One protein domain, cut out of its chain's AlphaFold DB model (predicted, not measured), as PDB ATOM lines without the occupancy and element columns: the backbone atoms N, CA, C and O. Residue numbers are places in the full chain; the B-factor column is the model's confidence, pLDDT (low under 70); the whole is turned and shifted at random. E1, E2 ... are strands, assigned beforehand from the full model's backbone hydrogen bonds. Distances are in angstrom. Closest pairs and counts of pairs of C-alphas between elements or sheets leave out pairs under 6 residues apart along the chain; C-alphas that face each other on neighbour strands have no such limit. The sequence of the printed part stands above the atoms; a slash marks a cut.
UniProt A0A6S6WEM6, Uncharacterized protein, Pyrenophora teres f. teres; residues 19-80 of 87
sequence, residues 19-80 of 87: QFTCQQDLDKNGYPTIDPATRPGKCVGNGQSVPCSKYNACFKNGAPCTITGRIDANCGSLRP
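Overview. This is residues 19 to 80 of the 87 residues of an uncharacterized protein of Pyrenophora teres f. teres (UniProt A0A6S6WEM6). With little regular structure, the domain is a small sheet, E1 - E2 - E3, with the hairpin E4 and E5 crossing over one face and a loop, residues 24 to 41, reaching out to Asn 29. The 62 printed residues have no named helix and five strands, E1 to E5, holding 17 residues: all strand, both sheets antiparallel. It is compact, radius of gyration of the C-alphas 10.3 A, spanning 29 by 22 by 18 A.

Along the chain. E1, residues 21 to 23, begins at C-alpha 21 (-29.210, 38.956, -21.309). E2 is residues 42 to 45, 9.8 A; E3 48 to 51, 10.0 A; E4 65 to 67; E5 73 to 75, ending at C-alpha 75 (-26.383, 38.354, -13.774).

Arrangement. E1, E2 and E3 form a meander, each strand the antiparallel neighbour of the one before. Within hydrogen-bond range are N 21 and O 44, 2.8 A, N 43 and O 50, 2.8 A, and, between E4 and E5, N 66 and O 74, 2.9 A. The closest C-alphas of E2 and E5, Cys 43 and Ala 73, are 6.0 A apart.

Size, cuts and confidence. The farthest C-alphas, Asn 29 and Gly 69, are 31.7 A apart. The printed part has no cut; links E1 to E2 and E3 to E4 are long. In this model 22 residues have pLDDT under 70, among them 32 to 40.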
ATOM      1  N   GLN A  19     -27.702  33.840 -25.680       69.62
ATOM      2  CA  GLN A  19     -27.121  34.258 -24.429       69.62
ATOM      3  C   GLN A  19     -28.245  34.970 -23.700       69.62
ATOM      4  O   GLN A  19     -28.807  35.942 -24.206       69.62
ATOM      5  N   PHE A  20     -28.631  34.447 -22.544       79.94
ATOM      6  CA  PHE A  20     -29.535  35.190 -21.694       79.94
ATOM      7  C   PHE A  20     -28.881  36.537 -21.396       79.94
ATOM      8  O   PHE A  20     -27.680  36.624 -21.122       79.94
ATOM      9  N   THR A  21     -29.668  37.592 -21.513       83.62
ATOM     10  CA  THR A  21     -29.210  38.956 -21.309       83.62
ATOM     11  C   THR A  21     -29.890  39.563 -20.106       83.62
ATOM     12  O   THR A  21     -30.987  39.196 -19.697       83.62
ATOM     13  N   CYS A  22     -29.187  40.492 -19.500       83.06
ATOM     14  CA  CYS A  22     -29.613  41.173 -18.311       83.06
ATOM     15  C   CYS A  22     -30.634  42.262 -18.655       83.06
ATOM     16  O   CYS A  22     -30.414  43.046 -19.582       83.06
ATOM     17  N   GLN A  23     -31.713  42.344 -17.887       83.94
ATOM     18  CA  GLN A  23     -32.717  43.397 -17.947       83.94
ATOM     19  C   GLN A  23     -32.898  44.011 -16.552       83.94
ATOM     20  O   GLN A  23     -33.326  43.341 -15.616       83.94
ATOM     21  N   GLN A  24     -32.550  45.285 -16.401       79.62
ATOM     22  CA  GLN A  24     -32.661  46.047 -15.161       79.62
ATOM     23  C   GLN A  24     -34.113  46.448 -14.909       79.62
ATOM     24  O   GLN A  24     -34.814  46.875 -15.830       79.62
ATOM     25  N   ASP A  25     -34.552  46.359 -13.654       74.25
ATOM     26  CA  ASP A  25     -35.825  46.944 -13.242       74.25
ATOM     27  C   ASP A  25     -35.720  48.471 -13.263       74.25
ATOM     28  O   ASP A  25     -34.743  49.048 -12.778       74.25
ATOM     29  N   LEU A  26     -36.744  49.133 -13.794       75.44
ATOM     30  CA  LEU A  26     -36.833  50.588 -13.793       75.44
ATOM     31  C   LEU A  26     -37.564  51.084 -12.537       75.44
ATOM     32  O   LEU A  26     -38.454  50.420 -11.992       75.44
ATOM     33  N   ASP A  27     -37.183  52.258 -12.052       71.44
ATOM     34  CA  ASP A  27     -37.924  52.975 -11.029       71.44
ATOM     35  C   ASP A  27     -39.191  53.629 -11.605       71.44
ATOM     36  O   ASP A  27     -39.489  53.555 -12.798       71.44
ATOM     37  N   LYS A  28     -39.964  54.283 -10.735       76.75
ATOM     38  CA  LYS A  28     -41.206  54.980 -11.106       76.75
ATOM     39  C   LYS A  28     -41.009  56.130 -12.108       76.75
ATOM     40  O   LYS A  28     -41.988  56.612 -12.663       76.75
ATOM     41  N   ASN A  29     -39.773  56.580 -12.300       80.62
ATOM     42  CA  ASN A  29     -39.391  57.652 -13.210       80.62
ATOM     43  C   ASN A  29     -38.726  57.101 -14.489       80.62
ATOM     44  O   ASN A  29     -38.277  57.883 -15.324       80.62
ATOM     45  N   GLY A  30     -38.650  55.774 -14.650       69.19
ATOM     46  CA  GLY A  30     -38.042  55.124 -15.808       69.19
ATOM     47  C   GLY A  30     -36.517  55.002 -15.749       69.19
ATOM     48  O   GLY A  30     -35.916  54.634 -16.759       69.19
ATOM     49  N   TYR A  31     -35.874  55.278 -14.608       70.25
ATOM     50  CA  TYR A  31     -34.426  55.103 -14.459       70.25
ATOM     51  C   TYR A  31     -34.077  53.688 -13.984       70.25
ATOM     52  O   TYR A  31     -34.816  53.115 -13.186       70.25
ATOM     53  N   PRO A  32     -32.952  53.103 -14.427       66.25
ATOM     54  CA  PRO A  32     -32.514  51.797 -13.951       66.25
ATOM     55  C   PRO A  32     -32.272  51.821 -12.439       66.25
ATOM     56  O   PRO A  32     -31.468  52.601 -11.927       66.25
ATOM     57  N   THR A  33     -32.958  50.933 -11.725       63.09
ATOM     58  CA  THR A  33     -32.767  50.742 -10.288       63.09
ATOM     59  C   THR A  33     -31.596  49.791 -10.068       63.09
ATOM     60  O   THR A  33     -31.563  48.700 -10.625       63.09
ATOM     61  N   ILE A  34     -30.623  50.214  -9.259       56.69
ATOM     62  CA  ILE A  34     -29.370  49.475  -9.021       56.69
ATOM     63  C   ILE A  34     -29.343  48.841  -7.623       56.69
ATOM     64  O   ILE A  34     -28.273  48.497  -7.125       56.69
ATOM     65  N   ASP A  35     -30.491  48.736  -6.948       62.19
ATOM     66  CA  ASP A  35     -30.555  48.154  -5.610       62.19
ATOM     67  C   ASP A  35     -30.508  46.619  -5.707       62.19
ATOM     68  O   ASP A  35     -31.503  46.001  -6.089       62.19
ATOM     69  N   PRO A  36     -29.380  45.967  -5.367       57.69
ATOM     70  CA  PRO A  36     -29.238  44.526  -5.554       57.69
ATOM     71  C   PRO A  36     -30.135  43.740  -4.591       57.69
ATOM     72  O   PRO A  36     -30.496  42.607  -4.876       57.69
ATOM     73  N   ALA A  37     -30.491  44.322  -3.441       62.03
ATOM     74  CA  ALA A  37     -31.225  43.638  -2.381       62.03
ATOM     75  C   ALA A  37     -32.732  43.563  -2.664       62.03
ATOM     76  O   ALA A  37     -33.384  42.612  -2.239       62.03
ATOM     77  N   THR A  38     -33.272  44.552  -3.376       64.62
ATOM     78  CA  THR A  38     -34.714  44.693  -3.623       64.62
ATOM     79  C   THR A  38     -35.088  44.623  -5.099       64.62
ATOM     80  O   THR A  38     -36.230  44.291  -5.418       64.62
ATOM     81  N   ARG A  39     -34.154  44.935  -6.006       63.94
ATOM     82  CA  ARG A  39     -34.382  45.030  -7.456       63.94
ATOM     83  C   ARG A  39     -33.159  44.560  -8.248       63.94
ATOM     84  O   ARG A  39     -32.550  45.339  -8.981       63.94
ATOM     85  N   PRO A  40     -32.787  43.277  -8.129       64.38
ATOM     86  CA  PRO A  40     -31.605  42.753  -8.790       64.38
ATOM     87  C   PRO A  40     -31.749  42.679 -10.318       64.38
ATOM     88  O   PRO A  40     -30.799  42.280 -10.978       64.38
ATOM     89  N   GLY A  41     -32.885  43.055 -10.915       81.00
ATOM     90  CA  GLY A  41     -33.146  42.860 -12.336       81.00
ATOM     91  C   GLY A  41     -33.446  41.401 -12.672       81.00
ATOM     92  O   GLY A  41     -33.672  40.558 -11.798       81.00
ATOM     93  N   LYS A  42     -33.472  41.098 -13.970       84.38
ATOM     94  CA  LYS A  42     -33.858  39.793 -14.513       84.38
ATOM     95  C   LYS A  42     -32.898  39.351 -15.605       84.38
ATOM     96  O   LYS A  42     -32.357  40.161 -16.347       84.38
ATOM     97  N   CYS A  43     -32.730  38.047 -15.722       83.88
ATOM     98  CA  CYS A  43     -32.041  37.400 -16.819       83.88
ATOM     99  C   CYS A  43     -33.085  36.909 -17.819       83.88
ATOM    100  O   CYS A  43     -33.928  36.073 -17.478       83.88
ATOM    101  N   VAL A  44     -33.072  37.468 -19.026       85.69
ATOM    102  CA  VAL A  44     -34.086  37.245 -20.058       85.69
ATOM    103  C   VAL A  44     -33.472  36.668 -21.325       85.69
ATOM    104  O   VAL A  44     -32.418  37.097 -21.790       85.69
ATOM    105  N   GLY A  45     -34.128  35.666 -21.895       82.75
ATOM    106  CA  GLY A  45     -33.666  34.985 -23.102       82.75
ATOM    107  C   GLY A  45     -34.430  33.687 -23.315       82.75
ATOM    108  O   GLY A  45     -34.982  33.140 -22.367       82.75
ATOM    109  N   ASN A  46     -34.506  33.200 -24.557       78.12
ATOM    110  CA  ASN A  46     -35.184  31.934 -24.889       78.12
ATOM    111  C   ASN A  46     -36.623  31.810 -24.346       78.12
ATOM    112  O   ASN A  46     -37.053  30.731 -23.953       78.12
ATOM    113  N   GLY A  47     -37.362  32.923 -24.276       78.94
ATOM    114  CA  GLY A  47     -38.720  32.956 -23.719       78.94
ATOM    115  C   GLY A  47     -38.798  32.790 -22.195       78.94
ATOM    116  O   GLY A  47     -39.897  32.711 -21.652       78.94
ATOM    117  N   GLN A  48     -37.663  32.759 -21.492       80.88
ATOM    118  CA  GLN A  48     -37.599  32.708 -20.036       80.88
ATOM    119  C   GLN A  48     -37.206  34.071 -19.463       80.88
ATOM    120  O   GLN A  48     -36.438  34.828 -20.058       80.88
ATOM    121  N   SER A  49     -37.733  34.360 -18.276       83.38
ATOM    122  CA  SER A  49     -37.370  35.513 -17.460       83.38
ATOM    123  C   SER A  49     -37.176  35.021 -16.034       83.38
ATOM    124  O   SER A  49     -38.136  34.598 -15.391       83.38
ATOM    125  N   VAL A  50     -35.930  35.018 -15.566       83.69
ATOM    126  CA  VAL A  50     -35.569  34.540 -14.227       83.69
ATOM    127  C   VAL A  50     -35.008  35.717 -13.435       83.69
ATOM    128  O   VAL A  50     -34.157  36.435 -13.964       83.69
ATOM    129  N   PRO A  51     -35.469  35.964 -12.197       81.50
ATOM    130  CA  PRO A  51     -34.918  37.037 -11.380       81.50
ATOM    131  C   PRO A  51     -33.423  36.808 -11.132       81.50
ATOM    132  O   PRO A  51     -32.966  35.683 -10.917       81.50
ATOM    133  N   CYS A  52     -32.646  37.884 -11.192       79.25
ATOM    134  CA  CYS A  52     -31.239  37.830 -10.828       79.25
ATOM    135  C   CYS A  52     -31.106  37.638  -9.311       79.25
ATOM    136  O   CYS A  52     -31.899  38.169  -8.533       79.25
ATOM    137  N   SER A  53     -30.076  36.920  -8.875       76.25
ATOM    138  CA  SER A  53     -29.752  36.827  -7.453       76.25
ATOM    139  C   SER A  53     -29.371  38.201  -6.896       76.25
ATOM    140  O   SER A  53     -28.664  38.969  -7.548       76.25
ATOM    141  N   LYS A  54     -29.731  38.474  -5.638       70.31
ATOM    142  CA  LYS A  54     -29.341  39.714  -4.944       70.31
ATOM    143  C   LYS A  54     -27.828  39.946  -4.856       70.31
ATOM    144  O   LYS A  54     -27.378  41.075  -4.691       70.31
ATOM    145  N   TYR A  55     -27.041  38.873  -4.946       68.69
ATOM    146  CA  TYR A  55     -25.578  38.928  -4.912       68.69
ATOM    147  C   TYR A  55     -24.959  39.186  -6.292       68.69
ATOM    148  O   TYR A  55     -23.860  39.723  -6.371       68.69
ATOM    149  N   ASN A  56     -25.679  38.844  -7.362       70.81
ATOM    150  CA  ASN A  56     -25.238  38.964  -8.750       70.81
ATOM    151  C   ASN A  56     -26.342  39.656  -9.552       70.81
ATOM    152  O   ASN A  56     -26.999  39.042 -10.394       70.81
ATOM    153  N   ALA A  57     -26.597  40.911  -9.183       72.25
ATOM    154  CA  ALA A  57     -27.645  41.737  -9.757       72.25
ATOM    155  C   ALA A  57     -27.293  42.240 -11.165       72.25
ATOM    156  O   ALA A  57     -26.164  42.170 -11.647       72.25
ATOM    157  N   CYS A  58     -28.297  42.789 -11.828       76.69
ATOM    158  CA  CYS A  58     -28.216  43.385 -13.136       76.69
ATOM    159  C   CYS A  58     -27.766  44.842 -13.045       76.69
ATOM    160  O   CYS A  58     -28.551  45.731 -12.720       76.69
ATOM    161  N   PHE A  59     -26.501  45.108 -13.365       71.06
ATOM    162  CA  PHE A  59     -25.957  46.474 -13.362       71.06
ATOM    163  C   PHE A  59     -25.966  47.135 -14.745       71.06
ATOM    164  O   PHE A  59     -25.745  48.341 -14.841       71.06
ATOM    165  N   LYS A  60     -26.215  46.363 -15.811       74.25
ATOM    166  CA  LYS A  60     -26.231  46.857 -17.190       74.25
ATOM    167  C   LYS A  60     -27.175  46.032 -18.063       74.25
ATOM    168  O   LYS A  60     -26.990  44.823 -18.193       74.25
ATOM    169  N   ASN A  61     -28.136  46.694 -18.706       77.38
ATOM    170  CA  ASN A  61     -28.981  46.078 -19.734       77.38
ATOM    171  C   ASN A  61     -28.147  45.463 -20.866       77.38
ATOM    172  O   ASN A  61     -27.167  46.056 -21.323       77.38
ATOM    173  N   GLY A  62     -28.538  44.275 -21.323       75.31
ATOM    174  CA  GLY A  62     -27.840  43.551 -22.386       75.31
ATOM    175  C   GLY A  62     -26.546  42.862 -21.940       75.31
ATOM    176  O   GLY A  62     -25.922  42.187 -22.753       75.31
ATOM    177  N   ALA A  63     -26.127  42.997 -20.674       78.94
ATOM    178  CA  ALA A  63     -24.999  42.227 -20.155       78.94
ATOM    179  C   ALA A  63     -25.315  40.722 -20.204       78.94
ATOM    180  O   ALA A  63     -26.465  40.342 -19.980       78.94
ATOM    181  N   PRO A  64     -24.332  39.851 -20.472       76.25
ATOM    182  CA  PRO A  64     -24.562  38.417 -20.433       76.25
ATOM    183  C   PRO A  64     -24.938  37.982 -19.011       76.25
ATOM    184  O   PRO A  64     -24.363  38.440 -18.018       76.25
ATOM    185  N   CYS A  65     -25.908  37.086 -18.908       78.19
ATOM    186  CA  CYS A  65     -26.298  36.453 -17.658       78.19
ATOM    187  C   CYS A  65     -26.460  34.946 -17.863       78.19
ATOM    188  O   CYS A  65     -26.607  34.449 -18.981       78.19
ATOM    189  N   THR A  66     -26.375  34.191 -16.773       80.12
ATOM    190  CA  THR A  66     -26.464  32.732 -16.809       80.12
ATOM    191  C   THR A  66     -27.488  32.263 -15.799       80.12
ATOM    192  O   THR A  66     -27.375  32.528 -14.603       80.12
ATOM    193  N   ILE A  67     -28.491  31.535 -16.272       75.50
ATOM    194  CA  ILE A  67     -29.458  30.872 -15.405       75.50
ATOM    195  C   ILE A  67     -28.753  29.662 -14.786       75.50
ATOM    196  O   ILE A  67     -28.413  28.714 -15.487       75.50
ATOM    197  N   THR A  68     -28.472  29.723 -13.483       68.19
ATOM    198  CA  THR A  68     -27.736  28.666 -12.756       68.19
ATOM    199  C   THR A  68     -28.672  27.697 -12.024       68.19
ATOM    200  O   THR A  68     -28.224  26.671 -11.523       68.19
ATOM    201  N   GLY A  69     -29.984  27.963 -12.026       63.06
ATOM    202  CA  GLY A  69     -31.025  27.077 -11.501       63.06
ATOM    203  C   GLY A  69     -32.429  27.493 -11.957       63.06
ATOM    204  O   GLY A  69     -32.579  28.374 -12.796       63.06
ATOM    205  N   ARG A  70     -33.484  26.873 -11.407       57.94
ATOM    206  CA  ARG A  70     -34.884  27.222 -11.747       57.94
ATOM    207  C   ARG A  70     -35.383  28.528 -11.114       57.94
ATOM    208  O   ARG A  70     -36.423  29.019 -11.534       57.94
ATOM    209  N   ILE A  71     -34.690  29.039 -10.096       61.22
ATOM    210  CA  ILE A  71     -35.214  30.091  -9.210       61.22
ATOM    211  C   ILE A  71     -34.368  31.372  -9.282       61.22
ATOM    212  O   ILE A  71     -34.922  32.458  -9.171       61.22
ATOM    213  N   ASP A  72     -33.069  31.264  -9.584       64.56
ATOM    214  CA  ASP A  72     -32.144  32.398  -9.571       64.56
ATOM    215  C   ASP A  72     -31.216  32.393 -10.794       64.56
ATOM    216  O   ASP A  72     -30.669  31.358 -11.199       64.56
ATOM    217  N   ALA A  73     -31.008  33.574 -11.373       70.75
ATOM    218  CA  ALA A  73     -30.019  33.806 -12.413       70.75
ATOM    219  C   ALA A  73     -28.804  34.563 -11.873       70.75
ATOM    220  O   ALA A  73     -28.895  35.419 -10.992       70.75
ATOM    221  N   ASN A  74     -27.645  34.248 -12.431       74.12
ATOM    222  CA  ASN A  74     -26.390  34.904 -12.131       74.12
ATOM    223  C   ASN A  74     -26.168  35.989 -13.191       74.12
ATOM    224  O   ASN A  74     -25.851  35.687 -14.346       74.12
ATOM    225  N   CYS A  75     -26.443  37.242 -12.837       73.88
ATOM    226  CA  CYS A  75     -26.383  38.354 -13.774       73.88
ATOM    227  C   CYS A  75     -25.004  39.009 -13.682       73.88
ATOM    228  O   CYS A  75     -24.597  39.509 -12.637       73.88
ATOM    229  N   GLY A  76     -24.240  38.894 -14.772       59.56
ATOM    230  CA  GLY A  76     -22.787  39.053 -14.822       59.56
ATOM    231  C   GLY A  76     -22.274  40.488 -14.743       59.56
ATOM    232  O   GLY A  76     -21.495  40.930 -15.584       59.56
ATOM    233  N   SER A  77     -22.640  41.228 -13.708       53.22
ATOM    234  CA  SER A  77     -21.774  42.300 -13.239       53.22
ATOM    235  C   SER A  77     -21.646  42.168 -11.742       53.22
ATOM    236  O   SER A  77     -22.549  42.498 -10.991       53.22
ATOM    237  N   LEU A  78     -20.491  41.694 -11.288       47.97
ATOM    238  CA  LEU A  78     -20.026  42.080  -9.968       47.97
ATOM    239  C   LEU A  78     -20.089  43.606  -9.952       47.97
ATOM    240  O   LEU A  78     -19.505  44.248 -10.829       47.97
ATOM    241  N   ARG A  79     -20.855  44.174  -9.012       47.31
ATOM    242  CA  ARG A  79     -20.812  45.606  -8.698       47.31
ATOM    243  C   ARG A  79     -19.338  46.016  -8.801       47.31
ATOM    244  O   ARG A  79     -18.530  45.311  -8.184       47.31
ATOM    245  N   PRO A  80     -18.955  47.042  -9.593       45.16
ATOM    246  CA  PRO A  80     -17.561  47.472  -9.606       45.16
ATOM    247  C   PRO A  80     -17.147  47.595  -8.140       45.16
ATOM    248  O   PRO A  80     -17.950  48.142  -7.369       45.16
TER     249      PRO A  80